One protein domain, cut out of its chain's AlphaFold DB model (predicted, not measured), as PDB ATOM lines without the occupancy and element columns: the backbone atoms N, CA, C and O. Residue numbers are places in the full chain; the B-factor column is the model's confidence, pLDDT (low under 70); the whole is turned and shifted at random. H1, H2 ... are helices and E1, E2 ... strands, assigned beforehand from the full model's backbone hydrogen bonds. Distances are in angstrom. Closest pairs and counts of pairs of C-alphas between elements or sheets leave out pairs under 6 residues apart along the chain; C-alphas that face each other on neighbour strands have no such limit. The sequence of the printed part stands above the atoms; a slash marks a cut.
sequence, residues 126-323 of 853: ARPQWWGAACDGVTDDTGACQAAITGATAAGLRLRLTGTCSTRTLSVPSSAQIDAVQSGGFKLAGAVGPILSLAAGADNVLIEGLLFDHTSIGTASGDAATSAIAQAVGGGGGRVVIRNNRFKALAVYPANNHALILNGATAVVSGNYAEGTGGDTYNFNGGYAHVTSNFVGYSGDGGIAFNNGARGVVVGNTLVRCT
ATOM      1  N   ALA A 126      57.888  38.006  55.886       93.50
ATOM      2  CA  ALA A 126      57.382  39.156  56.614       93.50
ATOM      3  C   ALA A 126      55.863  39.071  56.799       93.50
ATOM      4  O   ALA A 126      55.171  38.389  56.042       93.50
ATOM      5  N   ARG A 127      55.329  39.787  57.795       92.81
ATOM      6  CA  ARG A 127      53.894  39.782  58.111       92.81
ATOM      7  C   ARG A 127      53.337  41.199  58.264       92.81
ATOM      8  O   ARG A 127      54.021  42.018  58.878       92.81
ATOM      9  N   PRO A 128      52.101  41.490  57.814       94.81
ATOM     10  CA  PRO A 128      51.481  42.807  57.999       94.81
ATOM     11  C   PRO A 128      51.462  43.294  59.457       94.81
ATOM     12  O   PRO A 128      51.644  44.481  59.722       94.81
ATOM     13  N   GLN A 129      51.338  42.375  60.419       92.44
ATOM     14  CA  GLN A 129      51.338  42.661  61.857       92.44
ATOM     15  C   GLN A 129      52.637  43.328  62.339       92.44
ATOM     16  O   GLN A 129      52.637  44.009  63.360       92.44
ATOM     17  N   TRP A 130      53.758  43.177  61.621       93.06
ATOM     18  CA  TRP A 130      55.008  43.871  61.965       93.06
ATOM     19  C   TRP A 130      54.932  45.382  61.724       93.06
ATOM     20  O   TRP A 130      55.710  46.124  62.319       93.06
ATOM     21  N   TRP A 131      53.974  45.820  60.907       96.00
ATOM     22  CA  TRP A 131      53.633  47.219  60.654       96.00
ATOM     23  C   TRP A 131      52.326  47.642  61.338       96.00
ATOM     24  O   TRP A 131      51.806  48.717  61.050       96.00
ATOM     25  N   GLY A 132      51.799  46.826  62.257       94.38
ATOM     26  CA  GLY A 132      50.629  47.165  63.068       94.38
ATOM     27  C   GLY A 132      49.271  46.842  62.443       94.38
ATOM     28  O   GLY A 132      48.264  47.284  62.983       94.38
ATOM     29  N   ALA A 133      49.215  46.080  61.345       95.81
ATOM     30  CA  ALA A 133      47.940  45.615  60.799       95.81
ATOM     31  C   ALA A 133      47.288  44.600  61.754       95.81
ATOM     32  O   ALA A 133      47.963  43.683  62.232       95.81
ATOM     33  N   ALA A 134      45.988  44.738  62.003       95.19
ATOM     34  CA  ALA A 134      45.204  43.803  62.800       95.19
ATOM     35  C   ALA A 134      44.853  42.545  61.993       95.19
ATOM     36  O   ALA A 134      44.999  41.426  62.490       95.19
ATOM     37  N   CYS A 135      44.450  42.718  60.731       93.69
ATOM     38  CA  CYS A 135      44.012  41.653  59.834       93.69
ATOM     39  C   CYS A 135      42.896  40.763  60.413       93.69
ATOM     40  O   CYS A 135      42.914  39.535  60.273       93.69
ATOM     41  N   ASP A 136      41.911  41.407  61.041       93.81
ATOM     42  CA  ASP A 136      40.716  40.811  61.655       93.81
ATOM     43  C   ASP A 136      39.463  40.853  60.746       93.81
ATOM     44  O   ASP A 136      38.388  40.388  61.125       93.81
ATOM     45  N   GLY A 137      39.586  41.400  59.532       91.88
ATOM     46  CA  GLY A 137      38.514  41.554  58.545       91.88
ATOM     47  C   GLY A 137      37.576  42.742  58.791       91.88
ATOM     48  O   GLY A 137      36.565  42.871  58.083       91.88
ATOM     49  N   VAL A 138      37.883  43.591  59.773       93.19
ATOM     50  CA  VAL A 138      37.051  44.722  60.208       93.19
ATOM     51  C   VAL A 138      37.867  46.010  60.297       93.19
ATOM     52  O   VAL A 138      37.461  47.021  59.726       93.19
ATOM     53  N   THR A 139      39.004  45.972  60.986       95.62
ATOM     54  CA  THR A 139      39.901  47.110  61.195       95.62
ATOM     55  C   THR A 139      40.486  47.581  59.864       95.62
ATOM     56  O   THR A 139      40.952  46.769  59.071       95.62
ATOM     57  N   ASP A 140      40.451  48.894  59.601       95.62
ATOM     58  CA  ASP A 140      41.061  49.484  58.401       95.62
ATOM     59  C   ASP A 140      42.593  49.384  58.488       95.62
ATOM     60  O   ASP A 140      43.263  50.200  59.124       95.62
ATOM     61  N   ASP A 141      43.138  48.370  57.828       97.81
ATOM     62  CA  ASP A 141      44.555  48.032  57.807       97.81
ATOM     63  C   ASP A 141      45.312  48.741  56.671       97.81
ATOM     64  O   ASP A 141      46.492  48.464  56.457       97.81
ATOM     65  N   THR A 142      44.673  49.655  55.924       97.38
ATOM     66  CA  THR A 142      45.225  50.216  54.673       97.38
ATOM     67  C   THR A 142      46.650  50.753  54.842       97.38
ATOM     68  O   THR A 142      47.553  50.362  54.103       97.38
ATOM     69  N   GLY A 143      46.881  51.623  55.832       98.00
ATOM     70  CA  GLY A 143      48.198  52.229  56.052       98.00
ATOM     71  C   GLY A 143      49.269  51.210  56.455       98.00
ATOM     72  O   GLY A 143      50.384  51.235  55.929       98.00
ATOM     73  N   ALA A 144      48.918  50.277  57.343       97.94
ATOM     74  CA  ALA A 144      49.831  49.247  57.830       97.94
ATOM     75  C   ALA A 144      50.181  48.224  56.737       97.94
ATOM     76  O   ALA A 144      51.351  47.894  56.544       97.94
ATOM     77  N   CYS A 145      49.193  47.771  55.963       98.19
ATOM     78  CA  CYS A 145      49.402  46.876  54.828       98.19
ATOM     79  C   CYS A 145      50.199  47.542  53.701       98.19
ATOM     80  O   CYS A 145      51.067  46.891  53.120       98.19
ATOM     81  N   GLN A 146      49.977  48.832  53.424       98.56
ATOM     82  CA  GLN A 146      50.778  49.559  52.436       98.56
ATOM     83  C   GLN A 146      52.252  49.624  52.855       98.56
ATOM     84  O   GLN A 146      53.140  49.364  52.038       98.56
ATOM     85  N   ALA A 147      52.519  49.929  54.127       98.31
ATOM     86  CA  ALA A 147      53.874  49.934  54.670       98.31
ATOM     87  C   ALA A 147      54.508  48.531  54.643       98.31
ATOM     88  O   ALA A 147      55.694  48.405  54.336       98.31
ATOM     89  N   ALA A 148      53.719  47.483  54.893       98.00
ATOM     90  CA  ALA A 148      54.172  46.099  54.846       98.00
ATOM     91  C   ALA A 148      54.563  45.637  53.438       98.00
ATOM     92  O   ALA A 148      55.622  45.034  53.277       98.00
ATOM     93  N   ILE A 149      53.763  45.950  52.412       98.38
ATOM     94  CA  ILE A 149      54.074  45.605  51.013       98.38
ATOM     95  C   ILE A 149      55.373  46.283  50.576       98.38
ATOM     96  O   ILE A 149      56.300  45.612  50.112       98.38
ATOM     97  N   THR A 150      55.476  47.601  50.763       97.81
ATOM     98  CA  THR A 150      56.669  48.360  50.366       97.81
ATOM     99  C   THR A 150      57.894  47.930  51.175       97.81
ATOM    100  O   THR A 150      58.968  47.728  50.608       97.81
ATOM    101  N   GLY A 151      57.741  47.737  52.488       97.06
ATOM    102  CA  GLY A 151      58.825  47.358  53.391       97.06
ATOM    103  C   GLY A 151      59.354  45.942  53.156       97.06
ATOM    104  O   GLY A 151      60.568  45.750  53.107       97.06
ATOM    105  N   ALA A 152      58.471  44.958  52.959       97.31
ATOM    106  CA  ALA A 152      58.872  43.590  52.627       97.31
ATOM    107  C   ALA A 152      59.574  43.530  51.264       97.31
ATOM    108  O   ALA A 152      60.639  42.923  51.149       97.31
ATOM    109  N   THR A 153      59.038  44.236  50.262       97.19
ATOM    110  CA  THR A 153      59.646  44.304  48.926       97.19
ATOM    111  C   THR A 153      61.037  44.937  48.977       97.19
ATOM    112  O   THR A 153      61.986  44.368  48.444       97.19
ATOM    113  N   ALA A 154      61.199  46.065  49.680       96.50
ATOM    114  CA  ALA A 154      62.497  46.724  49.848       96.50
ATOM    115  C   ALA A 154      63.523  45.847  50.591       96.50
ATOM    116  O   ALA A 154      64.721  45.919  50.317       96.50
ATOM    117  N   ALA A 155      63.067  44.988  51.509       94.75
ATOM    118  CA  ALA A 155      63.920  44.019  52.195       94.75
ATOM    119  C   ALA A 155      64.282  42.796  51.322       94.75
ATOM    120  O   ALA A 155      65.252  42.090  51.630       94.75
ATOM    121  N   GLY A 156      63.548  42.562  50.228       95.06
ATOM    122  CA  GLY A 156      63.648  41.365  49.391       95.06
ATOM    123  C   GLY A 156      62.992  40.135  50.024       95.06
ATOM    124  O   GLY A 156      63.509  39.034  49.871       95.06
ATOM    125  N   LEU A 157      61.903  40.323  50.777       95.19
ATOM    126  CA  LEU A 157      61.181  39.265  51.493       95.19
ATOM    127  C   LEU A 157      59.789  39.025  50.909       95.19
ATOM    128  O   LEU A 157      59.156  39.941  50.386       95.19
ATOM    129  N   ARG A 158      59.276  37.800  51.086       95.62
ATOM    130  CA  ARG A 158      57.851  37.503  50.877       95.62
ATOM    131  C   ARG A 158      57.016  38.118  51.996       95.62
ATOM    132  O   ARG A 158      57.390  38.007  53.161       95.62
ATOM    133  N   LEU A 159      55.882  38.718  51.655       96.88
ATOM    134  CA  LEU A 159      54.858  39.147  52.602       96.88
ATOM    135  C   LEU A 159      53.782  38.064  52.699       96.88
ATOM    136  O   LEU A 159      53.061  37.836  51.732       96.88
ATOM    137  N   ARG A 160      53.650  37.442  53.873       94.94
ATOM    138  CA  ARG A 160      52.687  36.371  54.128       94.94
ATOM    139  C   ARG A 160      51.543  36.835  55.008       94.94
ATOM    140  O   ARG A 160      51.750  37.238  56.156       94.94
ATOM    141  N   LEU A 161      50.325  36.725  54.491       94.88
ATOM    142  CA  LEU A 161      49.105  37.007  55.232       94.88
ATOM    143  C   LEU A 161      48.653  35.772  56.019       94.88
ATOM    144  O   LEU A 161      48.604  34.656  55.503       94.88
ATOM    145  N   THR A 162      48.291  35.988  57.283       88.12
ATOM    146  CA  THR A 162      47.776  34.948  58.196       88.12
ATOM    147  C   THR A 162      46.358  35.238  58.697       88.12
ATOM    148  O   THR A 162      45.832  34.491  59.512       88.12
ATOM    149  N   GLY A 163      45.751  36.332  58.233       89.69
ATOM    150  CA  GLY A 163      44.400  36.786  58.564       89.69
ATOM    151  C   GLY A 163      43.838  37.639  57.424       89.69
ATOM    152  O   GLY A 163      44.488  37.775  56.383       89.69
ATOM    153  N   THR A 164      42.652  38.209  57.609       94.00
ATOM    154  CA  THR A 164      41.979  39.014  56.578       94.00
ATOM    155  C   THR A 164      42.228  40.493  56.833       94.00
ATOM    156  O   THR A 164      41.640  41.061  57.744       94.00
ATOM    157  N   CYS A 165      43.067  41.145  56.040       96.31
ATOM    158  CA  CYS A 165      43.323  42.575  56.190       96.31
ATOM    159  C   CYS A 165      42.261  43.383  55.433       96.31
ATOM    160  O   CYS A 165      42.095  43.206  54.225       96.31
ATOM    161  N   SER A 166      41.505  44.232  56.133       96.19
ATOM    162  CA  SER A 166      40.481  45.078  55.505       96.19
ATOM    163  C   SER A 166      41.137  46.361  55.007       96.19
ATOM    164  O   SER A 166      41.618  47.155  55.810       96.19
ATOM    165  N   THR A 167      41.215  46.562  53.692       96.31
ATOM    166  CA  THR A 167      42.004  47.649  53.096       96.31
ATOM    167  C   THR A 167      41.275  48.337  51.952       96.31
ATOM    168  O   THR A 167      40.514  47.723  51.205       96.31
ATOM    169  N   ARG A 168      41.559  49.628  51.762       94.00
ATOM    170  CA  ARG A 168      41.369  50.301  50.470       94.00
ATOM    171  C   ARG A 168      42.473  49.851  49.497       94.00
ATOM    172  O   ARG A 168      43.141  48.842  49.730       94.00
ATOM    173  N   THR A 169      42.676  50.597  48.415       95.44
ATOM    174  CA  THR A 169      43.721  50.324  47.426       95.44
ATOM    175  C   THR A 169      45.126  50.344  48.015       95.44
ATOM    176  O   THR A 169      45.527  51.310  48.662       95.44
ATOM    177  N   LEU A 170      45.882  49.288  47.718       97.62
ATOM    178  CA  LEU A 170      47.289  49.119  48.053       97.62
ATOM    179  C   LEU A 170      48.130  49.122  46.773       97.62
ATOM    180  O   LEU A 170      47.879  48.341  45.853       97.62
ATOM    181  N   SER A 171      49.152  49.968  46.712       96.81
ATOM    182  CA  SER A 171      50.129  49.982  45.623       96.81
ATOM    183  C   SER A 171      51.103  48.809  45.744       96.81
ATOM    184  O   SER A 171      51.745  48.633  46.784       96.81
ATOM    185  N   VAL A 172      51.247  48.045  44.660       97.19
ATOM    186  CA  VAL A 172      52.131  46.880  44.538       97.19
ATOM    187  C   VAL A 172      53.302  47.220  43.600       97.19
ATOM    188  O   VAL A 172      53.093  47.356  42.389       97.19
ATOM    189  N   PRO A 173      54.530  47.389  44.128       95.25
ATOM    190  CA  PRO A 173      55.715  47.674  43.319       95.25
ATOM    191  C   PRO A 173      56.275  46.416  42.632       95.25
ATOM    192  O   PRO A 173      55.916  45.287  42.968       95.25
ATOM    193  N   SER A 174      57.210  46.609  41.697       95.56
ATOM    194  CA  SER A 174      58.007  45.517  41.119       95.56
ATOM    195  C   SER A 174      58.727  44.708  42.201       95.56
ATOM    196  O   SER A 174      59.115  45.242  43.238       95.56
ATOM    197  N   SER A 175      58.957  43.423  41.936       96.75
ATOM    198  CA  SER A 175      59.552  42.445  42.859       96.75
ATOM    199  C   SER A 175      58.735  42.128  44.116       96.75
ATOM    200  O   SER A 175      59.196  41.337  44.938       96.75
ATOM    201  N   ALA A 176      57.524  42.674  44.271       98.00
ATOM    202  CA  ALA A 176      56.646  42.307  45.376       98.00
ATOM    203  C   ALA A 176      56.267  40.817  45.311       98.00
ATOM    204  O   ALA A 176      55.860  40.304  44.267       98.00
ATOM    205  N   GLN A 177      56.392  40.126  46.444       98.00
ATOM    206  CA  GLN A 177      56.030  38.718  46.603       98.00
ATOM    207  C   GLN A 177      55.014  38.613  47.741       98.00
ATOM    208  O   GLN A 177      55.384  38.789  48.900       98.00
ATOM    209  N   ILE A 178      53.745  38.369  47.422       98.19
ATOM    210  CA  ILE A 178      52.647  38.361  48.395       98.19
ATOM    211  C   ILE A 178      51.982  36.988  48.376       98.19
ATOM    212  O   ILE A 178      51.509  36.542  47.330       98.19
ATOM    213  N   ASP A 179      51.940  36.329  49.530       96.31
ATOM    214  CA  ASP A 179      51.283  35.038  49.697       96.31
ATOM    215  C   ASP A 179      50.437  34.956  50.977       96.31
ATOM    216  O   ASP A 179      50.346  35.911  51.756       96.31
ATOM    217  N   ALA A 180      49.777  33.819  51.193       92.19
ATOM    218  CA  ALA A 180      49.019  33.559  52.412       92.19
ATOM    219  C   ALA A 180      49.078  32.101  52.873       92.19
ATOM    220  O   ALA A 180      49.350  31.181  52.102       92.19
ATOM    221  N   VAL A 181      48.761  31.904  54.155       78.19
ATOM    222  CA  VAL A 181      48.358  30.607  54.728       78.19
ATOM    223  C   VAL A 181      46.839  30.634  54.908       78.19
ATOM    224  O   VAL A 181      46.311  31.659  55.334       78.19
ATOM    225  N   GLN A 182      46.129  29.544  54.581       65.06
ATOM    226  CA  GLN A 182      44.657  29.456  54.670       65.06
ATOM    227  C   GLN A 182      44.127  30.035  56.005       65.06
ATOM    228  O   GLN A 182      44.515  29.545  57.060       65.06
ATOM    229  N   SER A 183      43.250  31.049  56.063       64.75
ATOM    230  CA  SER A 183      42.489  31.794  55.036       64.75
ATOM    231  C   SER A 183      42.929  33.265  54.876       64.75
ATOM    232  O   SER A 183      42.083  34.154  54.770       64.75
ATOM    233  N   GLY A 184      44.235  33.539  54.922       88.75
ATOM    234  CA  GLY A 184      44.787  34.892  54.832       88.75
ATOM    235  C   GLY A 184      44.471  35.592  53.507       88.75
ATOM    236  O   GLY A 184      44.428  34.968  52.444       88.75
ATOM    237  N   GLY A 185      44.233  36.900  53.558       95.62
ATOM    238  CA  GLY A 185      43.817  37.636  52.373       95.62
ATOM    239  C   GLY A 185      43.442  39.085  52.632       95.62
ATOM    240  O   GLY A 185      43.662  39.621  53.717       95.62
ATOM    241  N   PHE A 186      42.853  39.710  51.622       96.06
ATOM    242  CA  PHE A 186      42.422  41.098  51.672       96.06
ATOM    243  C   PHE A 186      40.910  41.201  51.514       96.06
ATOM    244  O   PHE A 186      40.309  40.509  50.691       96.06
ATOM    245  N   LYS A 187      40.303  42.105  52.277       94.12
ATOM    246  CA  LYS A 187      38.901  42.494  52.137       94.12
ATOM    247  C   LYS A 187      38.828  43.951  51.711       94.12
ATOM    248  O   LYS A 187      39.499  44.784  52.312       94.12
ATOM    249  N   LEU A 188      38.003  44.270  50.717       92.81
ATOM    250  CA  LEU A 188      37.822  45.658  50.304       92.81
ATOM    251  C   LEU A 188      37.139  46.471  51.413       92.81
ATOM    252  O   LEU A 188      36.013  46.179  51.813       92.81
ATOM    253  N   ALA A 189      37.800  47.530  51.872       91.56
ATOM    254  CA  ALA A 189      37.235  48.515  52.781       91.56
ATOM    255  C   ALA A 189      36.497  49.603  51.979       91.56
ATOM    256  O   ALA A 189      37.090  50.584  51.529       91.56
ATOM    257  N   GLY A 190      35.185  49.436  51.807       85.81
ATOM    258  CA  GLY A 190      34.322  50.378  51.082       85.81
ATOM    259  C   GLY A 190      33.913  49.882  49.692       85.81
ATOM    260  O   GLY A 190      33.972  48.690  49.418       85.81
ATOM    261  N   ALA A 191      33.465  50.805  48.835       82.38
ATOM    262  CA  ALA A 191      32.867  50.497  47.528       82.38
ATOM    263  C   ALA A 191      33.745  50.895  46.323       82.38
ATOM    264  O   ALA A 191      33.262  50.928  45.194       82.38
ATOM    265  N   VAL A 192      35.018  51.238  46.554       85.12
ATOM    266  CA  VAL A 192      35.973  51.631  45.505       85.12
ATOM    267  C   VAL A 192      37.307  50.945  45.766       85.12
ATOM    268  O   VAL A 192      37.872  51.077  46.852       85.12
ATOM    269  N   GLY A 193      37.781  50.212  44.767       86.31
ATOM    270  CA  GLY A 193      39.084  49.565  44.700       86.31
ATOM    271  C   GLY A 193      39.999  50.195  43.630       86.31
ATOM    272  O   GLY A 193      39.870  51.386  43.339       86.31
ATOM    273  N   PRO A 194      40.938  49.421  43.048       93.06
ATOM    274  CA  PRO A 194      41.148  47.990  43.277       93.06
ATOM    275  C   PRO A 194      41.687  47.696  44.681       93.06
ATOM    276  O   PRO A 194      42.175  48.618  45.328       93.06
ATOM    277  N   ILE A 195      41.652  46.446  45.164       95.25
ATOM    278  CA  ILE A 195      42.360  46.097  46.415       95.25
ATOM    279  C   ILE A 195      43.871  46.207  46.185       95.25
ATOM    280  O   ILE A 195      44.562  46.906  46.923       95.25
ATOM    281  N   LEU A 196      44.385  45.547  45.145       97.31
ATOM    282  CA  LEU A 196      45.794  45.613  44.760       97.31
ATOM    283  C   LEU A 196      45.941  46.362  43.436       97.31
ATOM    284  O   LEU A 196      45.428  45.925  42.406       97.31
ATOM    285  N   SER A 197      46.669  47.475  43.469       96.25
ATOM    286  CA  SER A 197      47.025  48.271  42.298       96.25
ATOM    287  C   SER A 197      48.488  48.033  41.931       96.25
ATOM    288  O   SER A 197      49.395  48.523  42.605       96.25
ATOM    289  N   LEU A 198      48.730  47.260  40.875       96.00
ATOM    290  CA  LEU A 198      50.074  47.025  40.351       96.00
ATOM    291  C   LEU A 198      50.547  48.257  39.583       96.00
ATOM    292  O   LEU A 198      49.796  48.843  38.800       96.00
ATOM    293  N   ALA A 199      51.814  48.622  39.773       91.31
ATOM    294  CA  ALA A 199      52.419  49.715  39.027       91.31
ATOM    295  C   ALA A 199      52.440  49.448  37.506       91.31
ATOM    296  O   ALA A 199      52.523  48.308  37.036       91.31
ATOM    297  N   ALA A 200      52.414  50.539  36.742       89.88
ATOM    298  CA  ALA A 200      52.700  50.560  35.312       89.88
ATOM    299  C   ALA A 200      54.023  49.826  35.020       89.88
ATOM    300  O   ALA A 200      55.056  50.158  35.603       89.88
ATOM    301  N   GLY A 201      53.988  48.805  34.158       88.62
ATOM    302  CA  GLY A 201      55.165  47.994  33.823       88.62
ATOM    303  C   GLY A 201      55.801  47.216  34.987       88.62
ATOM    304  O   GLY A 201      56.985  46.891  34.913       88.62
ATOM    305  N   ALA A 202      55.050  46.932  36.061       91.75
ATOM    306  CA  ALA A 202      55.544  46.134  37.182       91.75
ATOM    307  C   ALA A 202      56.129  44.788  36.717       91.75
ATOM    308  O   ALA A 202      55.507  44.058  35.944       91.75
ATOM    309  N   ASP A 203      57.313  44.457  37.227       94.88
ATOM    310  CA  ASP A 203      58.051  43.242  36.879       94.88
ATOM    311  C   ASP A 203      58.361  42.401  38.120       94.88
ATOM    312  O   ASP A 203      58.504  42.925  39.226       94.88
ATOM    313  N   ASN A 204      58.478  41.087  37.930       96.50
ATOM    314  CA  ASN A 204      58.747  40.104  38.977       96.50
ATOM    315  C   ASN A 204      57.737  40.145  40.148       96.50
ATOM    316  O   ASN A 204      58.117  40.019  41.309       96.50
ATOM    317  N   VAL A 205      56.446  40.318  39.860       98.06
ATOM    318  CA  VAL A 205      55.390  40.311  40.890       98.06
ATOM    319  C   VAL A 205      54.818  38.901  41.065       98.06
ATOM    320  O   VAL A 205      54.509  38.235  40.075       98.06
ATOM    321  N   LEU A 206      54.643  38.458  42.314       98.25
ATOM    322  CA  LEU A 206      53.931  37.226  42.678       98.25
ATOM    323  C   LEU A 206      52.785  37.535  43.646       98.25
ATOM    324  O   LEU A 206      52.997  38.177  44.673       98.25
ATOM    325  N   ILE A 207      51.597  37.021  43.330       98.38
ATOM    326  CA  ILE A 207      50.393  37.075  44.161       98.38
ATOM    327  C   ILE A 207      49.813  35.659  44.239       98.38
ATOM    328  O   ILE A 207      49.320  35.127  43.237       98.38
ATOM    329  N   GLU A 208      49.889  35.030  45.411       96.50
ATOM    330  CA  GLU A 208      49.571  33.609  45.554       96.50
ATOM    331  C   GLU A 208      48.741  33.242  46.787       96.50
ATOM    332  O   GLU A 208      49.035  33.651  47.904       96.50
ATOM    333  N   GLY A 209      47.746  32.371  46.604       94.38
ATOM    334  CA  GLY A 209      47.067  31.716  47.727       94.38
ATOM    335  C   GLY A 209      46.144  32.623  48.545       94.38
ATOM    336  O   GLY A 209      45.710  32.224  49.624       94.38
ATOM    337  N   LEU A 210      45.847  33.833  48.063       96.00
ATOM    338  CA  LEU A 210      45.077  34.830  48.803       96.00
ATOM    339  C   LEU A 210      43.573  34.636  48.634       96.00
ATOM    340  O   LEU A 210      43.078  34.313  47.550       96.00
ATOM    341  N   LEU A 211      42.830  34.940  49.699       94.19
ATOM    342  CA  LEU A 211      41.410  35.260  49.609       94.19
ATOM    343  C   LEU A 211      41.235  36.756  49.312       94.19
ATOM    344  O   LEU A 211      41.637  37.601  50.105       94.19
ATOM    345  N   PHE A 212      40.582  37.086  48.205       94.38
ATOM    346  CA  PHE A 212      40.086  38.430  47.923       94.38
ATOM    347  C   PHE A 212      38.588  38.479  48.235       94.38
ATOM    348  O   PHE A 212      37.772  37.934  47.488       94.38
ATOM    349  N   ASP A 213      38.220  39.106  49.353       91.31
ATOM    350  CA  ASP A 213      36.825  39.372  49.712       91.31
ATOM    351  C   ASP A 213      36.411  40.747  49.180       91.31
ATOM    352  O   ASP A 213      36.785  41.790  49.718       91.31
ATOM    353  N   HIS A 214      35.635  40.741  48.101       86.88
ATOM    354  CA  HIS A 214      35.205  41.960  47.423       86.88
ATOM    355  C   HIS A 214      33.730  42.296  47.677       86.88
ATOM    356  O   HIS A 214      33.155  43.127  46.981       86.88
ATOM    357  N   THR A 215      33.109  41.677  48.688       84.62
ATOM    358  CA  THR A 215      31.671  41.818  48.991       84.62
ATOM    359  C   THR A 215      31.210  43.266  49.184       84.62
ATOM    360  O   THR A 215      30.059  43.587  48.889       84.62
ATOM    361  N   SER A 216      32.089  44.154  49.654       84.62
ATOM    362  CA  SER A 216      31.775  45.565  49.904       84.62
ATOM    363  C   SER A 216      31.593  46.404  48.631       84.62
ATOM    364  O   SER A 216      31.089  47.520  48.724       84.62
ATOM    365  N   ILE A 217      31.933  45.867  47.449       81.56
ATOM    366  CA  ILE A 217      31.795  46.574  46.166       81.56
ATOM    367  C   ILE A 217      30.329  46.857  45.794       81.56
ATOM    368  O   ILE A 217      30.045  47.831  45.097       81.56
ATOM    369  N   GLY A 218      29.382  46.037  46.268       78.31
ATOM    370  CA  GLY A 218      27.961  46.178  45.936       78.31
ATOM    371  C   GLY A 218      27.728  46.251  44.422       78.31
ATOM    372  O   GLY A 218      28.365  45.534  43.661       78.31
ATOM    373  N   THR A 219      26.846  47.142  43.969       75.00
ATOM    374  CA  THR A 219      26.536  47.350  42.539       75.00
ATOM    375  C   THR A 219      27.454  48.369  41.849       75.00
ATOM    376  O   THR A 219      27.072  48.924  40.817       75.00
ATOM    377  N   ALA A 220      28.620  48.693  42.423       73.75
ATOM    378  CA  ALA A 220      29.534  49.667  41.831       73.75
ATOM    379  C   ALA A 220      30.090  49.182  40.477       73.75
ATOM    380  O   ALA A 220      30.264  47.986  40.239       73.75
ATOM    381  N   SER A 221      30.366  50.135  39.585       79.38
ATOM    382  CA  SER A 221      30.802  49.903  38.205       79.38
ATOM    383  C   SER A 221      31.963  50.840  37.865       79.38
ATOM    384  O   SER A 221      31.875  52.034  38.156       79.38
ATOM    385  N   GLY A 222      33.049  50.309  37.292       76.38
ATOM    386  CA  GLY A 222      34.220  51.108  36.918       76.38
ATOM    387  C   GLY A 222      35.522  50.316  36.811       76.38
ATOM    388  O   GLY A 222      36.365  50.458  37.690       76.38
ATOM    389  N   ASP A 223      35.695  49.539  35.734       82.00
ATOM    390  CA  ASP A 223      36.921  48.829  35.317       82.00
ATOM    391  C   ASP A 223      37.934  48.556  36.456       82.00
ATOM    392  O   ASP A 223      37.702  47.763  37.373       82.00
ATOM    393  N   ALA A 224      39.085  49.236  36.440       83.06
ATOM    394  CA  ALA A 224      40.142  49.047  37.431       83.06
ATOM    395  C   ALA A 224      39.690  49.419  38.853       83.06
ATOM    396  O   ALA A 224      40.054  48.734  39.808       83.06
ATOM    397  N   ALA A 225      38.872  50.465  38.997       85.75
ATOM    398  CA  ALA A 225      38.384  50.966  40.282       85.75
ATOM    399  C   ALA A 225      37.386  50.017  40.969       85.75
ATOM    400  O   ALA A 225      37.043  50.214  42.132       85.75
ATOM    401  N   THR A 226      36.929  48.972  40.286       85.94
ATOM    402  CA  THR A 226      36.022  47.951  40.824       85.94
ATOM    403  C   THR A 226      36.604  46.542  40.697       85.94
ATOM    404  O   THR A 226      35.872  45.556  40.774       85.94
ATOM    405  N   SER A 227      37.922  46.419  40.535       90.31
ATOM    406  CA  SER A 227      38.619  45.133  40.403       90.31
ATOM    407  C   SER A 227      39.251  44.655  41.714       90.31
ATOM    408  O   SER A 227      39.678  45.468  42.521       90.31
ATOM    409  N   ALA A 228      39.421  43.349  41.937       93.88
ATOM    410  CA  ALA A 228      40.227  42.902  43.084       93.88
ATOM    411  C   ALA A 228      41.723  43.209  42.868       93.88
ATOM    412  O   ALA A 228      42.393  43.751  43.749       93.88
ATOM    413  N   ILE A 229      42.230  42.920  41.669       96.12
ATOM    414  CA  ILE A 229      43.592  43.245  41.243       96.12
ATOM    415  C   ILE A 229      43.504  44.040  39.942       96.12
ATOM    416  O   ILE A 229      42.881  43.581  38.986       96.12
ATOM    417  N   ALA A 230      44.151  45.201  39.874       95.31
ATOM    418  CA  ALA A 230      44.299  45.928  38.619       95.31
ATOM    419  C   ALA A 230      45.715  46.471  38.444       95.31
ATOM    420  O   ALA A 230      46.340  46.935  39.394       95.31
ATOM    421  N   GLN A 231      46.217  46.448  37.217       94.12
ATOM    422  CA  GLN A 231      47.461  47.112  36.846       94.12
ATOM    423  C   GLN A 231      47.173  48.513  36.307       94.12
ATOM    424  O   GLN A 231      46.240  48.691  35.528       94.12
ATOM    425  N   ALA A 232      47.962  49.512  36.693       89.50
ATOM    426  CA  ALA A 232      47.848  50.851  36.126       89.50
ATOM    427  C   ALA A 232      48.109  50.842  34.605       89.50
ATOM    428  O   ALA A 232      48.907  50.049  34.104       89.50
ATOM    429  N   VAL A 233      47.434  51.732  33.874       84.50
ATOM    430  CA  VAL A 233      47.607  51.891  32.423       84.50
ATOM    431  C   VAL A 233      48.963  52.547  32.124       84.50
ATOM    432  O   VAL A 233      49.352  53.504  32.792       84.50
ATOM    433  N   GLY A 234      49.657  52.060  31.092       69.19
ATOM    434  CA  GLY A 234      50.985  52.528  30.679       69.19
ATOM    435  C   GLY A 234      52.111  51.610  31.169       69.19
ATOM    436  O   GLY A 234      52.035  51.047  32.253       69.19
ATOM    437  N   GLY A 235      53.164  51.446  30.363       60.94
ATOM    438  CA  GLY A 235      54.330  50.602  30.676       60.94
ATOM    439  C   GLY A 235      54.384  49.281  29.892       60.94
ATOM    440  O   GLY A 235      53.360  48.673  29.600       60.94
ATOM    441  N   GLY A 236      55.598  48.859  29.516       66.44
ATOM    442  CA  GLY A 236      55.863  47.584  28.829       66.44
ATOM    443  C   GLY A 236      55.736  46.353  29.743       66.44
ATOM    444  O   GLY A 236      55.690  46.475  30.965       66.44
ATOM    445  N   GLY A 237      55.668  45.156  29.151       65.12
ATOM    446  CA  GLY A 237      55.194  43.931  29.812       65.12
ATOM    447  C   GLY A 237      56.145  43.206  30.761       65.12
ATOM    448  O   GLY A 237      56.694  42.161  30.408       65.12
ATOM    449  N   GLY A 238      56.247  43.695  31.998       87.50
ATOM    450  CA  GLY A 238      56.890  42.978  33.104       87.50
ATOM    451  C   GLY A 238      56.175  41.674  33.494       87.50
ATOM    452  O   GLY A 238      55.001  41.457  33.175       87.50
ATOM    453  N   ARG A 239      56.903  40.769  34.162       94.94
ATOM    454  CA  ARG A 239      56.416  39.450  34.580       94.94
ATOM    455  C   ARG A 239      55.528  39.548  35.818       94.94
ATOM    456  O   ARG A 239      55.992  39.919  36.896       94.94
ATOM    457  N   VAL A 240      54.281  39.102  35.685       97.56
ATOM    458  CA  VAL A 240      53.290  39.069  36.771       97.56
ATOM    459  C   VAL A 240      52.741  37.651  36.923       97.56
ATOM    460  O   VAL A 240      52.257  37.062  35.961       97.56
ATOM    461  N   VAL A 241      52.808  37.083  38.127       98.44
ATOM    462  CA  VAL A 241      52.290  35.742  38.437       98.44
ATOM    463  C   VAL A 241      51.166  35.852  39.461       98.44
ATOM    464  O   VAL A 241      51.385  36.324  40.573       98.44
ATOM    465  N   ILE A 242      49.971  35.392  39.096       98.31
ATOM    466  CA  ILE A 242      48.774  35.399  39.944       98.31
ATOM    467  C   ILE A 242      48.223  33.981  39.990       98.31
ATOM    468  O   ILE A 242      47.661  33.493  39.007       98.31
ATOM    469  N   ARG A 243      48.388  33.286  41.117       97.50
ATOM    470  CA  ARG A 243      48.016  31.870  41.189       97.50
ATOM    471  C   ARG A 243      47.360  31.428  42.482       97.50
ATOM    472  O   ARG A 243      47.655  31.951  43.546       97.50
ATOM    473  N   ASN A 244      46.515  30.406  42.393       95.88
ATOM    474  CA  ASN A 244      45.888  29.759  43.548       95.88
ATOM    475  C   ASN A 244      45.075  30.719  44.442       95.88
ATOM    476  O   ASN A 244      44.895  30.452  45.628       95.88
ATOM    477  N   ASN A 245      44.599  31.846  43.902       96.00
ATOM    478  CA  ASN A 245      43.814  32.825  44.651       96.00
ATOM    479  C   ASN A 245      42.316  32.515  44.561       96.00
ATOM    480  O   ASN A 245      41.836  31.955  43.573       96.00
ATOM    481  N   ARG A 246      41.561  32.939  45.576       94.19
ATOM    482  CA  ARG A 246      40.099  32.839  45.614       94.19
ATOM    483  C   ARG A 246      39.477  34.226  45.647       94.19
ATOM    484  O   ARG A 246      39.718  34.983  46.579       94.19
ATOM    485  N   PHE A 247      38.624  34.527  44.678       92.81
ATOM    486  CA  PHE A 247      37.881  35.781  44.590       92.81
ATOM    487  C   PHE A 247      36.431  35.538  45.011       92.81
ATOM    488  O   PHE A 247      35.764  34.653  44.475       92.81
ATOM    489  N   LYS A 248      35.950  36.289  46.004       85.69
ATOM    490  CA  LYS A 248      34.622  36.113  46.602       85.69
ATOM    491  C   LYS A 248      33.715  37.307  46.292       85.69
ATOM    492  O   LYS A 248      34.045  38.433  46.659       85.69
ATOM    493  N   ALA A 249      32.538  36.992  45.738       65.50
ATOM    494  CA  ALA A 249      31.361  37.856  45.601       65.50
ATOM    495  C   ALA A 249      31.623  39.197  44.902       65.50
ATOM    496  O   ALA A 249      31.477  40.261  45.507       65.50
ATOM    497  N   LEU A 250      31.953  39.149  43.612       65.00
ATOM    498  CA  LEU A 250      31.910  40.339  42.769       65.00
ATOM    499  C   LEU A 250      30.458  40.398  42.240       65.00
ATOM    500  O   LEU A 250      29.888  39.402  41.799       65.00
ATOM    501  N   ALA A 251      29.748  41.506  42.452       65.25
ATOM    502  CA  ALA A 251      28.335  41.593  42.077       65.25
ATOM    503  C   ALA A 251      28.110  41.254  40.596       65.25
ATOM    504  O   ALA A 251      28.856  41.714  39.736       65.25
ATOM    505  N   VAL A 252      27.076  40.457  40.322       64.31
ATOM    506  CA  VAL A 252      26.647  40.095  38.963       64.31
ATOM    507  C   VAL A 252      26.007  41.321  38.291       64.31
ATOM    508  O   VAL A 252      25.541  42.230  38.983       64.31
ATOM    509  N   TYR A 253      26.012  41.355  36.953       58.78
ATOM    510  CA  TYR A 253      25.411  42.385  36.088       58.78
ATOM    511  C   TYR A 253      24.162  43.067  36.702       58.78
ATOM    512  O   TYR A 253      23.281  42.363  37.208       58.78
ATOM    513  N   PRO A 254      24.034  44.414  36.643       63.53
ATOM    514  CA  PRO A 254      24.723  45.352  35.741       63.53
ATOM    515  C   PRO A 254      26.015  45.991  36.280       63.53
ATOM    516  O   PRO A 254      26.484  46.974  35.711       63.53
ATOM    517  N   ALA A 255      26.593  45.483  37.375       72.56
ATOM    518  CA  ALA A 255      27.911  45.942  37.825       72.56
ATOM    519  C   ALA A 255      28.975  45.704  36.730       72.56
ATOM    520  O   ALA A 255      28.855  44.762  35.961       72.56
ATOM    521  N   ASN A 256      30.021  46.528  36.655       81.69
ATOM    522  CA  ASN A 256      31.200  46.266  35.818       81.69
ATOM    523  C   ASN A 256      32.406  46.166  36.750       81.69
ATOM    524  O   ASN A 256      33.010  47.180  37.099       81.69
ATOM    525  N   ASN A 257      32.636  44.967  37.273       86.25
ATOM    526  CA  ASN A 257      33.695  44.628  38.217       86.25
ATOM    527  C   ASN A 257      34.417  43.360  37.753       86.25
ATOM    528  O   ASN A 257      33.855  42.546  37.019       86.25
ATOM    529  N   HIS A 258      35.659  43.198  38.205       91.38
ATOM    530  CA  HIS A 258      36.570  42.181  37.683       91.38
ATOM    531  C   HIS A 258      37.338  41.511  38.825       91.38
ATOM    532  O   HIS A 258      37.590  42.113  39.872       91.38
ATOM    533  N   ALA A 259      37.763  40.262  38.640       94.31
ATOM    534  CA  ALA A 259      38.746  39.676  39.550       94.31
ATOM    535  C   ALA A 259      40.141  40.244  39.245       94.31
ATOM    536  O   ALA A 259      40.912  40.551  40.156       94.31
ATOM    537  N   LEU A 260      40.438  40.421  37.958       94.88
ATOM    538  CA  LEU A 260      41.739  40.851  37.472       94.88
ATOM    539  C   LEU A 260      41.611  41.737  36.233       94.88
ATOM    540  O   LEU A 260      40.958  41.342  35.271       94.88
ATOM    541  N   ILE A 261      42.350  42.849  36.218       94.38
ATOM    542  CA  ILE A 261      42.714  43.580  34.998       94.38
ATOM    543  C   ILE A 261      44.236  43.719  34.925       94.38
ATOM    544  O   ILE A 261      44.846  44.326  35.806       94.38
ATOM    545  N   LEU A 262      44.861  43.211  33.863       94.50
ATOM    546  CA  LEU A 262      46.284  43.431  33.583       94.50
ATOM    547  C   LEU A 262      46.463  44.235  32.303       94.50
ATOM    548  O   LEU A 262      45.859  43.922  31.284       94.50
ATOM    549  N   ASN A 263      47.326  45.245  32.363       91.12
ATOM    550  CA  ASN A 263      47.571  46.191  31.283       91.12
ATOM    551  C   ASN A 263      49.019  46.023  30.803       91.12
ATOM    552  O   ASN A 263      49.952  46.534  31.420       91.12
ATOM    553  N   GLY A 264      49.204  45.269  29.719       88.19
ATOM    554  CA  GLY A 264      50.490  45.072  29.050       88.19
ATOM    555  C   GLY A 264      51.402  43.991  29.640       88.19
ATOM    556  O   GLY A 264      52.435  43.718  29.039       88.19
ATOM    557  N   ALA A 265      51.055  43.356  30.766       91.19
ATOM    558  CA  ALA A 265      51.915  42.389  31.459       91.19
ATOM    559  C   ALA A 265      52.266  41.127  30.644       91.19
ATOM    560  O   ALA A 265      51.489  40.646  29.818       91.19
ATOM    561  N   THR A 266      53.413  40.526  30.979       93.25
ATOM    562  CA  THR A 266      53.698  39.112  30.698       93.25
ATOM    563  C   THR A 266      53.174  38.284  31.874       93.25
ATOM    564  O   THR A 266      53.851  38.106  32.889       93.25
ATOM    565  N   ALA A 267      51.928  37.832  31.771       95.12
ATOM    566  CA  ALA A 267      51.164  37.275  32.874       95.12
ATOM    567  C   ALA A 267      51.148  35.739  32.894       95.12
ATOM    568  O   ALA A 267      50.964  35.089  31.865       95.12
ATOM    569  N   VAL A 268      51.246  35.156  34.089       98.06
ATOM    570  CA  VAL A 268      50.857  33.767  34.372       98.06
ATOM    571  C   VAL A 268      49.706  33.797  35.368       98.06
ATOM    572  O   VAL A 268      49.892  34.211  36.512       98.06
ATOM    573  N   VAL A 269      48.523  33.360  34.940       98.56
ATOM    574  CA  VAL A 269      47.303  33.342  35.754       98.56
ATOM    575  C   VAL A 269      46.818  31.907  35.886       98.56
ATOM    576  O   VAL A 269      46.281  31.344  34.930       98.56
ATOM    577  N   SER A 270      47.035  31.280  37.044       98.38
ATOM    578  CA  SER A 270      46.816  29.834  37.172       98.38
ATOM    579  C   SER A 270      46.170  29.356  38.465       98.38
ATOM    580  O   SER A 270      46.554  29.799  39.540       98.38
ATOM    581  N   GLY A 271      45.274  28.371  38.395       96.31
ATOM    582  CA  GLY A 271      44.718  27.730  39.598       96.31
ATOM    583  C   GLY A 271      43.800  28.630  40.431       96.31
ATOM    584  O   GLY A 271      43.502  28.310  41.579       96.31
ATOM    585  N   ASN A 272      43.386  29.780  39.898       96.88
ATOM    586  CA  ASN A 272      42.527  30.713  40.610       96.88
ATOM    587  C   ASN A 272      41.054  30.286  40.527       96.88
ATOM    588  O   ASN A 272      40.632  29.616  39.582       96.88
ATOM    589  N   TYR A 273      40.268  30.719  41.508       95.19
ATOM    590  CA  TYR A 273      38.826  30.503  41.578       95.19
ATOM    591  C   TYR A 273      38.117  31.850  41.678       95.19
ATOM    592  O   TYR A 273      38.310  32.568  42.662       95.19
ATOM    593  N   ALA A 274      37.286  32.190  40.697       93.12
ATOM    594  CA  ALA A 274      36.484  33.407  40.707       93.12
ATOM    595  C   ALA A 274      35.023  33.111  40.347       93.12
ATOM    596  O   ALA A 274      34.741  32.383  39.396       93.12
ATOM    597  N   GLU A 275      34.096  33.689  41.108       87.25
ATOM    598  CA  GLU A 275      32.661  33.562  40.861       87.25
ATOM    599  C   GLU A 275      31.922  34.870  41.083       87.25
ATOM    600  O   GLU A 275      32.142  35.548  42.092       87.25
ATOM    601  N   GLY A 276      30.985  35.134  40.171       83.56
ATOM    602  CA  GLY A 276      30.194  36.348  40.132       83.56
ATOM    603  C   GLY A 276      31.093  37.502  39.742       83.56
ATOM    604  O   GLY A 276      31.850  37.965  40.574       83.56
ATOM    605  N   THR A 277      31.032  37.932  38.487       87.62
ATOM    606  CA  THR A 277      31.482  39.257  38.041       87.62
ATOM    607  C   THR A 277      30.400  39.836  37.167       87.62
ATOM    608  O   THR A 277      29.643  39.100  36.543       87.62
ATOM    609  N   GLY A 278      30.289  41.149  37.123       85.25
ATOM    610  CA  GLY A 278      29.415  41.830  36.189       85.25
ATOM    611  C   GLY A 278      30.136  42.236  34.899       85.25
ATOM    612  O   GLY A 278      29.501  42.229  33.849       85.25
ATOM    613  N   GLY A 279      31.452  42.480  34.966       87.50
ATOM    614  CA  GLY A 279      32.333  42.637  33.805       87.50
ATOM    615  C   GLY A 279      33.181  41.390  33.548       87.50
ATOM    616  O   GLY A 279      32.885  40.302  34.063       87.50
ATOM    617  N   ASP A 280      34.264  41.559  32.786       90.94
ATOM    618  CA  ASP A 280      35.215  40.484  32.499       90.94
ATOM    619  C   ASP A 280      35.823  39.901  33.786       90.94
ATOM    620  O   ASP A 280      36.358  40.649  34.603       90.94
ATOM    621  N   THR A 281      35.815  38.583  34.002       93.88
ATOM    622  CA  THR A 281      36.418  38.038  35.230       93.88
ATOM    623  C   THR A 281      37.932  38.221  35.227       93.88
ATOM    624  O   THR A 281      38.476  38.808  36.169       93.88
ATOM    625  N   TYR A 282      38.606  37.767  34.167       96.06
ATOM    626  CA  TYR A 282      40.025  38.031  33.920       96.06
ATOM    627  C   TYR A 282      40.189  38.809  32.615       96.06
ATOM    628  O   TYR A 282      40.022  38.246  31.536       96.06
ATOM    629  N   ASN A 283      40.541  40.087  32.725       94.31
ATOM    630  CA  ASN A 283      40.750  40.982  31.595       94.31
ATOM    631  C   ASN A 283      42.249  41.198  31.354       94.31
ATOM    632  O   ASN A 283      42.975  41.682  32.229       94.31
ATOM    633  N   PHE A 284      42.706  40.850  30.155       92.81
ATOM    634  CA  PHE A 284      44.054  41.135  29.682       92.81
ATOM    635  C   PHE A 284      43.976  42.181  28.583       92.81
ATOM    636  O   PHE A 284      43.363  41.960  27.543       92.81
ATOM    637  N   ASN A 285      44.619  43.315  28.818       89.00
ATOM    638  CA  ASN A 285      44.616  44.459  27.932       89.00
ATOM    639  C   ASN A 285      46.040  44.703  27.415       89.00
ATOM    640  O   ASN A 285      46.894  45.216  28.141       89.00
ATOM    641  N   GLY A 286      46.325  44.279  26.183       85.81
ATOM    642  CA  GLY A 286      47.696  44.143  25.680       85.81
ATOM    643  C   GLY A 286      48.516  43.060  26.407       85.81
ATOM    644  O   GLY A 286      48.031  42.358  27.295       85.81
ATOM    645  N   GLY A 287      49.792  42.925  26.040       87.69
ATOM    646  CA  GLY A 287      50.726  41.997  26.693       87.69
ATOM    647  C   GLY A 287      50.578  40.530  26.272       87.69
ATOM    648  O   GLY A 287      49.978  40.210  25.243       87.69
ATOM    649  N   TYR A 288      51.175  39.630  27.060       90.88
ATOM    650  CA  TYR A 288      51.130  38.182  26.837       90.88
ATOM    651  C   TYR A 288      50.606  37.465  28.080       90.88
ATOM    652  O   TYR A 288      51.217  37.572  29.138       90.88
ATOM    653  N   ALA A 289      49.536  36.681  27.964       93.88
ATOM    654  CA  ALA A 289      48.948  35.969  29.097       93.88
ATOM    655  C   ALA A 289      48.955  34.445  28.913       93.88
ATOM    656  O   ALA A 289      48.467  33.914  27.917       93.88
ATOM    657  N   HIS A 290      49.466  33.724  29.911       97.12
ATOM    658  CA  HIS A 290      49.306  32.280  30.048       97.12
ATOM    659  C   HIS A 290      48.295  31.987  31.162       97.12
ATOM    660  O   HIS A 290      48.580  32.191  32.342       97.12
ATOM    661  N   VAL A 291      47.109  31.515  30.781       98.44
ATOM    662  CA  VAL A 291      45.957  31.339  31.670       98.44
ATOM    663  C   VAL A 291      45.600  29.860  31.772       98.44
ATOM    664  O   VAL A 291      45.144  29.263  30.795       98.44
ATOM    665  N   THR A 292      45.804  29.237  32.933       98.19
ATOM    666  CA  THR A 292      45.646  27.780  33.050       98.19
ATOM    667  C   THR A 292      45.013  27.283  34.342       98.19
ATOM    668  O   THR A 292      45.266  27.804  35.421       98.19
ATOM    669  N   SER A 293      44.196  26.232  34.248       97.06
ATOM    670  CA  SER A 293      43.614  25.553  35.417       97.06
ATOM    671  C   SER A 293      42.791  26.458  36.339       97.06
ATOM    672  O   SER A 293      42.693  26.189  37.532       97.06
ATOM    673  N   ASN A 294      42.205  27.537  35.818       98.00
ATOM    674  CA  ASN A 294      41.329  28.407  36.597       98.00
ATOM    675  C   ASN A 294      39.870  27.933  36.533       98.00
ATOM    676  O   ASN A 294      39.451  27.284  35.567       98.00
ATOM    677  N   PHE A 295      39.095  28.313  37.545       97.12
ATOM    678  CA  PHE A 295      37.641  28.217  37.560       97.12
ATOM    679  C   PHE A 295      37.026  29.618  37.494       97.12
ATOM    680  O   PHE A 295      37.358  30.475  38.318       97.12
ATOM    681  N   VAL A 296      36.117  29.826  36.540       94.94
ATOM    682  CA  VAL A 296      35.342  31.064  36.388       94.94
ATOM    683  C   VAL A 296      33.857  30.726  36.330       94.94
ATOM    684  O   VAL A 296      33.429  29.963  35.466       94.94
ATOM    685  N   GLY A 297      33.063  31.296  37.233       91.44
ATOM    686  CA  GLY A 297      31.617  31.086  37.282       91.44
ATOM    687  C   GLY A 297      30.822  32.390  37.260       91.44
ATOM    688  O   GLY A 297      31.210  33.356  37.908       91.44
ATOM    689  N   TYR A 298      29.670  32.403  36.588       88.31
ATOM    690  CA  TYR A 298      28.692  33.504  36.653       88.31
ATOM    691  C   TYR A 298      29.267  34.879  36.257       88.31
ATOM    692  O   TYR A 298      29.039  35.877  36.942       88.31
ATOM    693  N   SER A 299      30.027  34.923  35.160       88.81
ATOM    694  CA  SER A 299      30.527  36.175  34.572       88.81
ATOM    695  C   SER A 299      29.433  36.883  33.772       88.81
ATOM    696  O   SER A 299      28.800  36.260  32.918       88.81
ATOM    697  N   GLY A 300      29.246  38.177  34.026       87.38
ATOM    698  CA  GLY A 300      28.320  39.068  33.330       87.38
ATOM    699  C   GLY A 300      28.799  39.489  31.941       87.38
ATOM    700  O   GLY A 300      27.953  39.780  31.097       87.38
ATOM    701  N   ASP A 301      30.106  39.405  31.675       86.38
ATOM    702  CA  ASP A 301      30.721  39.614  30.356       86.38
ATOM    703  C   ASP A 301      31.705  38.467  30.021       86.38
ATOM    704  O   ASP A 301      31.327  37.291  30.149       86.38
ATOM    705  N   GLY A 302      32.958  38.748  29.643       86.69
ATOM    706  CA  GLY A 302      33.998  37.763  29.350       86.69
ATOM    707  C   GLY A 302      34.557  37.066  30.583       86.69
ATOM    708  O   GLY A 302      35.250  37.659  31.398       86.69
ATOM    709  N   GLY A 303      34.347  35.756  30.713       93.38
ATOM    710  CA  GLY A 303      35.000  34.982  31.767       93.38
ATOM    711  C   GLY A 303      36.523  35.144  31.698       93.38
ATOM    712  O   GLY A 303      37.176  35.474  32.685       93.38
ATOM    713  N   ILE A 304      37.089  34.988  30.504       96.06
ATOM    714  CA  ILE A 304      38.487  35.317  30.217       96.06
ATOM    715  C   ILE A 304      38.528  36.148  28.932       96.06
ATOM    716  O   ILE A 304      38.133  35.658  27.872       96.06
ATOM    717  N   ALA A 305      39.010  37.386  29.025       93.62
ATOM    718  CA  ALA A 305      38.958  38.369  27.948       93.62
ATOM    719  C   ALA A 305      40.349  38.849  27.511       93.62
ATOM    720  O   ALA A 305      41.207  39.145  28.344       93.62
ATOM    721  N   PHE A 306      40.562  38.921  26.195       92.56
ATOM    722  CA  PHE A 306      41.793  39.383  25.551       92.56
ATOM    723  C   PHE A 306      41.492  40.614  24.686       92.56
ATOM    724  O   PHE A 306      40.965  40.514  23.577       92.56
ATOM    725  N   ASN A 307      41.864  41.782  25.193       86.94
ATOM    726  CA  ASN A 307      41.498  43.086  24.653       86.94
ATOM    727  C   ASN A 307      42.739  43.876  24.197       86.94
ATOM    728  O   ASN A 307      43.854  43.632  24.660       86.94
ATOM    729  N   ASN A 308      42.537  44.813  23.259       81.81
ATOM    730  CA  ASN A 308      43.540  45.739  22.701       81.81
ATOM    731  C   ASN A 308      44.941  45.118  22.487       81.81
ATOM    732  O   ASN A 308      45.925  45.531  23.101       81.81
ATOM    733  N   GLY A 309      45.032  44.093  21.636       81.81
ATOM    734  CA  GLY A 309      46.317  43.497  21.251       81.81
ATOM    735  C   GLY A 309      46.884  42.472  22.240       81.81
ATOM    736  O   GLY A 309      47.993  41.980  22.038       81.81
ATOM    737  N   ALA A 310      46.144  42.102  23.294       87.81
ATOM    738  CA  ALA A 310      46.540  40.998  24.169       87.81
ATOM    739  C   ALA A 310      46.674  39.690  23.374       87.81
ATOM    740  O   ALA A 310      45.821  39.367  22.545       87.81
ATOM    741  N   ARG A 311      47.724  38.913  23.648       89.88
ATOM    742  CA  ARG A 311      47.989  37.605  23.024       89.88
ATOM    743  C   ARG A 311      48.318  36.553  24.076       89.88
ATOM    744  O   ARG A 311      48.640  36.895  25.210       89.88
ATOM    745  N   GLY A 312      48.266  35.270  23.725       92.12
ATOM    746  CA  GLY A 312      48.696  34.215  24.641       92.12
ATOM    747  C   GLY A 312      47.914  32.913  24.563       92.12
ATOM    748  O   GLY A 312      47.391  32.528  23.521       92.12
ATOM    749  N   VAL A 313      47.906  32.185  25.677       95.62
ATOM    750  CA  VAL A 313      47.482  30.784  25.738       95.62
ATOM    751  C   VAL A 313      46.541  30.577  26.912       95.62
ATOM    752  O   VAL A 313      46.865  30.921  28.047       95.62
ATOM    753  N   VAL A 314      45.395  29.961  26.645       96.88
ATOM    754  CA  VAL A 314      44.341  29.691  27.618       96.88
ATOM    755  C   VAL A 314      44.020  28.203  27.601       96.88
ATOM    756  O   VAL A 314      43.401  27.702  26.656       96.88
ATOM    757  N   VAL A 315      44.493  27.478  28.621       96.94
ATOM    758  CA  VAL A 315      44.490  26.009  28.616       96.94
ATOM    759  C   VAL A 315      44.000  25.381  29.913       96.94
ATOM    760  O   VAL A 315      44.507  25.675  30.992       96.94
ATOM    761  N   GLY A 316      43.076  24.425  29.804       96.50
ATOM    762  CA  GLY A 316      42.652  23.610  30.946       96.50
ATOM    763  C   GLY A 316      41.792  24.354  31.967       96.50
ATOM    764  O   GLY A 316      41.780  23.973  33.133       96.50
ATOM    765  N   ASN A 317      41.115  25.430  31.565       98.38
ATOM    766  CA  ASN A 317      40.228  26.200  32.435       98.38
ATOM    767  C   ASN A 317      38.799  25.641  32.397       98.38
ATOM    768  O   ASN A 317      38.374  25.052  31.398       98.38
ATOM    769  N   THR A 318      38.051  25.858  33.479       98.19
ATOM    770  CA  THR A 318      36.623  25.532  33.579       98.19
ATOM    771  C   THR A 318      35.817  26.817  33.713       98.19
ATOM    772  O   THR A 318      36.016  27.573  34.660       98.19
ATOM    773  N   LEU A 319      34.913  27.057  32.766       97.38
ATOM    774  CA  LEU A 319      34.056  28.236  32.721       97.38
ATOM    775  C   LEU A 319      32.592  27.807  32.806       97.38
ATOM    776  O   LEU A 319      32.154  26.932  32.057       97.38
ATOM    777  N   VAL A 320      31.832  28.406  33.719       94.88
ATOM    778  CA  VAL A 320      30.453  28.007  34.017       94.88
ATOM    779  C   VAL A 320      29.534  29.222  34.006       94.88
ATOM    780  O   VAL A 320      29.758  30.183  34.736       94.88
ATOM    781  N   ARG A 321      28.450  29.163  33.224       92.19
ATOM    782  CA  ARG A 321      27.406  30.208  33.181       92.19
ATOM    783  C   ARG A 321      27.950  31.625  32.951       92.19
ATOM    784  O   ARG A 321      27.524  32.574  33.601       92.19
ATOM    785  N   CYS A 322      28.892  31.768  32.025       91.56
ATOM    786  CA  CYS A 322      29.417  33.065  31.600       91.56
ATOM    787  C   CYS A 322      28.579  33.635  30.448       91.56
ATOM    788  O   CYS A 322      28.108  32.873  29.598       91.56
ATOM    789  N   THR A 323      28.428  34.958  30.363       93.12
ATOM    790  CA  THR A 323      27.870  35.602  29.164       93.12
ATOM    791  C   THR A 323      28.743  35.279  27.954       93.12
ATOM    792  O   THR A 323      28.264  34.681  26.990       93.12
TER     793      THR A 323
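Overview. This is residues 126 to 323 of the 853 residues of an uncharacterized protein of Methylobacterium sp. yr668 (UniProt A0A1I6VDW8). The chain is wound in stacked turns, a solenoid whose strands line up turn after turn into three parallel sheets, its three walls. H2 caps the end where the turns begin, with short H1 beside it, and short H3 packs on the outside of the wall of E4, E7, E10, E13, E16 and E19. The turns stack closely, and the wider loops are residues 214 to 222 and 249 to 257. The printed part has 198 residues with three named helices and 21 named strands, in the order H1, E1, H2, E2 to E9, H3, E10 to E21; its class is mostly strand. It is compact, with a radius of gyration of the C-alphas of 15.1 A and spans of 42 by 33 by 27 A.

Along the chain. Find C-alpha 128 at (51.481, 42.807, 57.999), where H1, residues 128 to 131, begins. E1 follows at 136 to 140, then H2, 142 to 155, runs 19.9 A from C-alpha 142 at (45.225, 50.216, 54.673). Next you meet E2, 159 to 161, E3, 164 to 167, E4, 170 to 172, E5, 177 to 180, E6, 185 to 188, E7, 196 to 198, E8, 205 to 208, E9, 211 to 213, and H3, 223 to 226. Then come E10, 227 to 231, E11, 239 to 243, E12, 246 to 248, E13, 258 to 263 and 13.3 A long, E14, 266 to 270, and E15, 273 to 277. Last are E16, 282 to 285, E17, 288 to 292, E18, 295 to 299, E19, 302 to 307, E20, 311 to 315, and E21, 318 to 320, ending at (30.453, 28.007, 34.017).

Arrangement. The largest sheet, twisted, runs E1 E3 E6 E9 E12 E15 E18 E21; look at N 165 of E3 and O 185 of E6, 2.8 A apart. The sheets E2 E5 E8 E11 E14 E17 E20 and E4 E7 E10 E13 E16 E19 form a sandwich, two sheets face to face, 10.3 A centre to centre where they face each other. In the first, N 268 of E14 and O 240 of E11 are 2.9 A apart; in the second, N 231 of E10 and O 261 of E13 are 2.9 A apart. E8 runs on into E9 at 86 degrees. H2 is on one face of the sheet with E2, two layers of helix and sheet; its C-alpha 152 is 6.0 A from that of Leu 159. H1 and H2 touch, the C-alphas of Trp 131 and Ala 144 being closest at 5.2 A, with residues 144 to 149 of H2 alone. H3 is on the sheet with E13, at a height over the sheet of 7.2 A, over none of its strands; the closest C-alphas of H3 and E13 are those of Ala 224 and Ile 261, 6.5 A apart. In H2 every O i to N i+4 pair is within hydrogen-bond range; H1 and H3 are too short for such a pair.

Size, cuts and confidence. Look from Ala 155 to Thr 323 for the two C-alphas farthest apart, 43.6 A. The printed part has no cut, and no link is long. The mean pLDDT of the printed part is 90.9; residues 182 to 183, 234 to 237 and 249 to 254 are under 70.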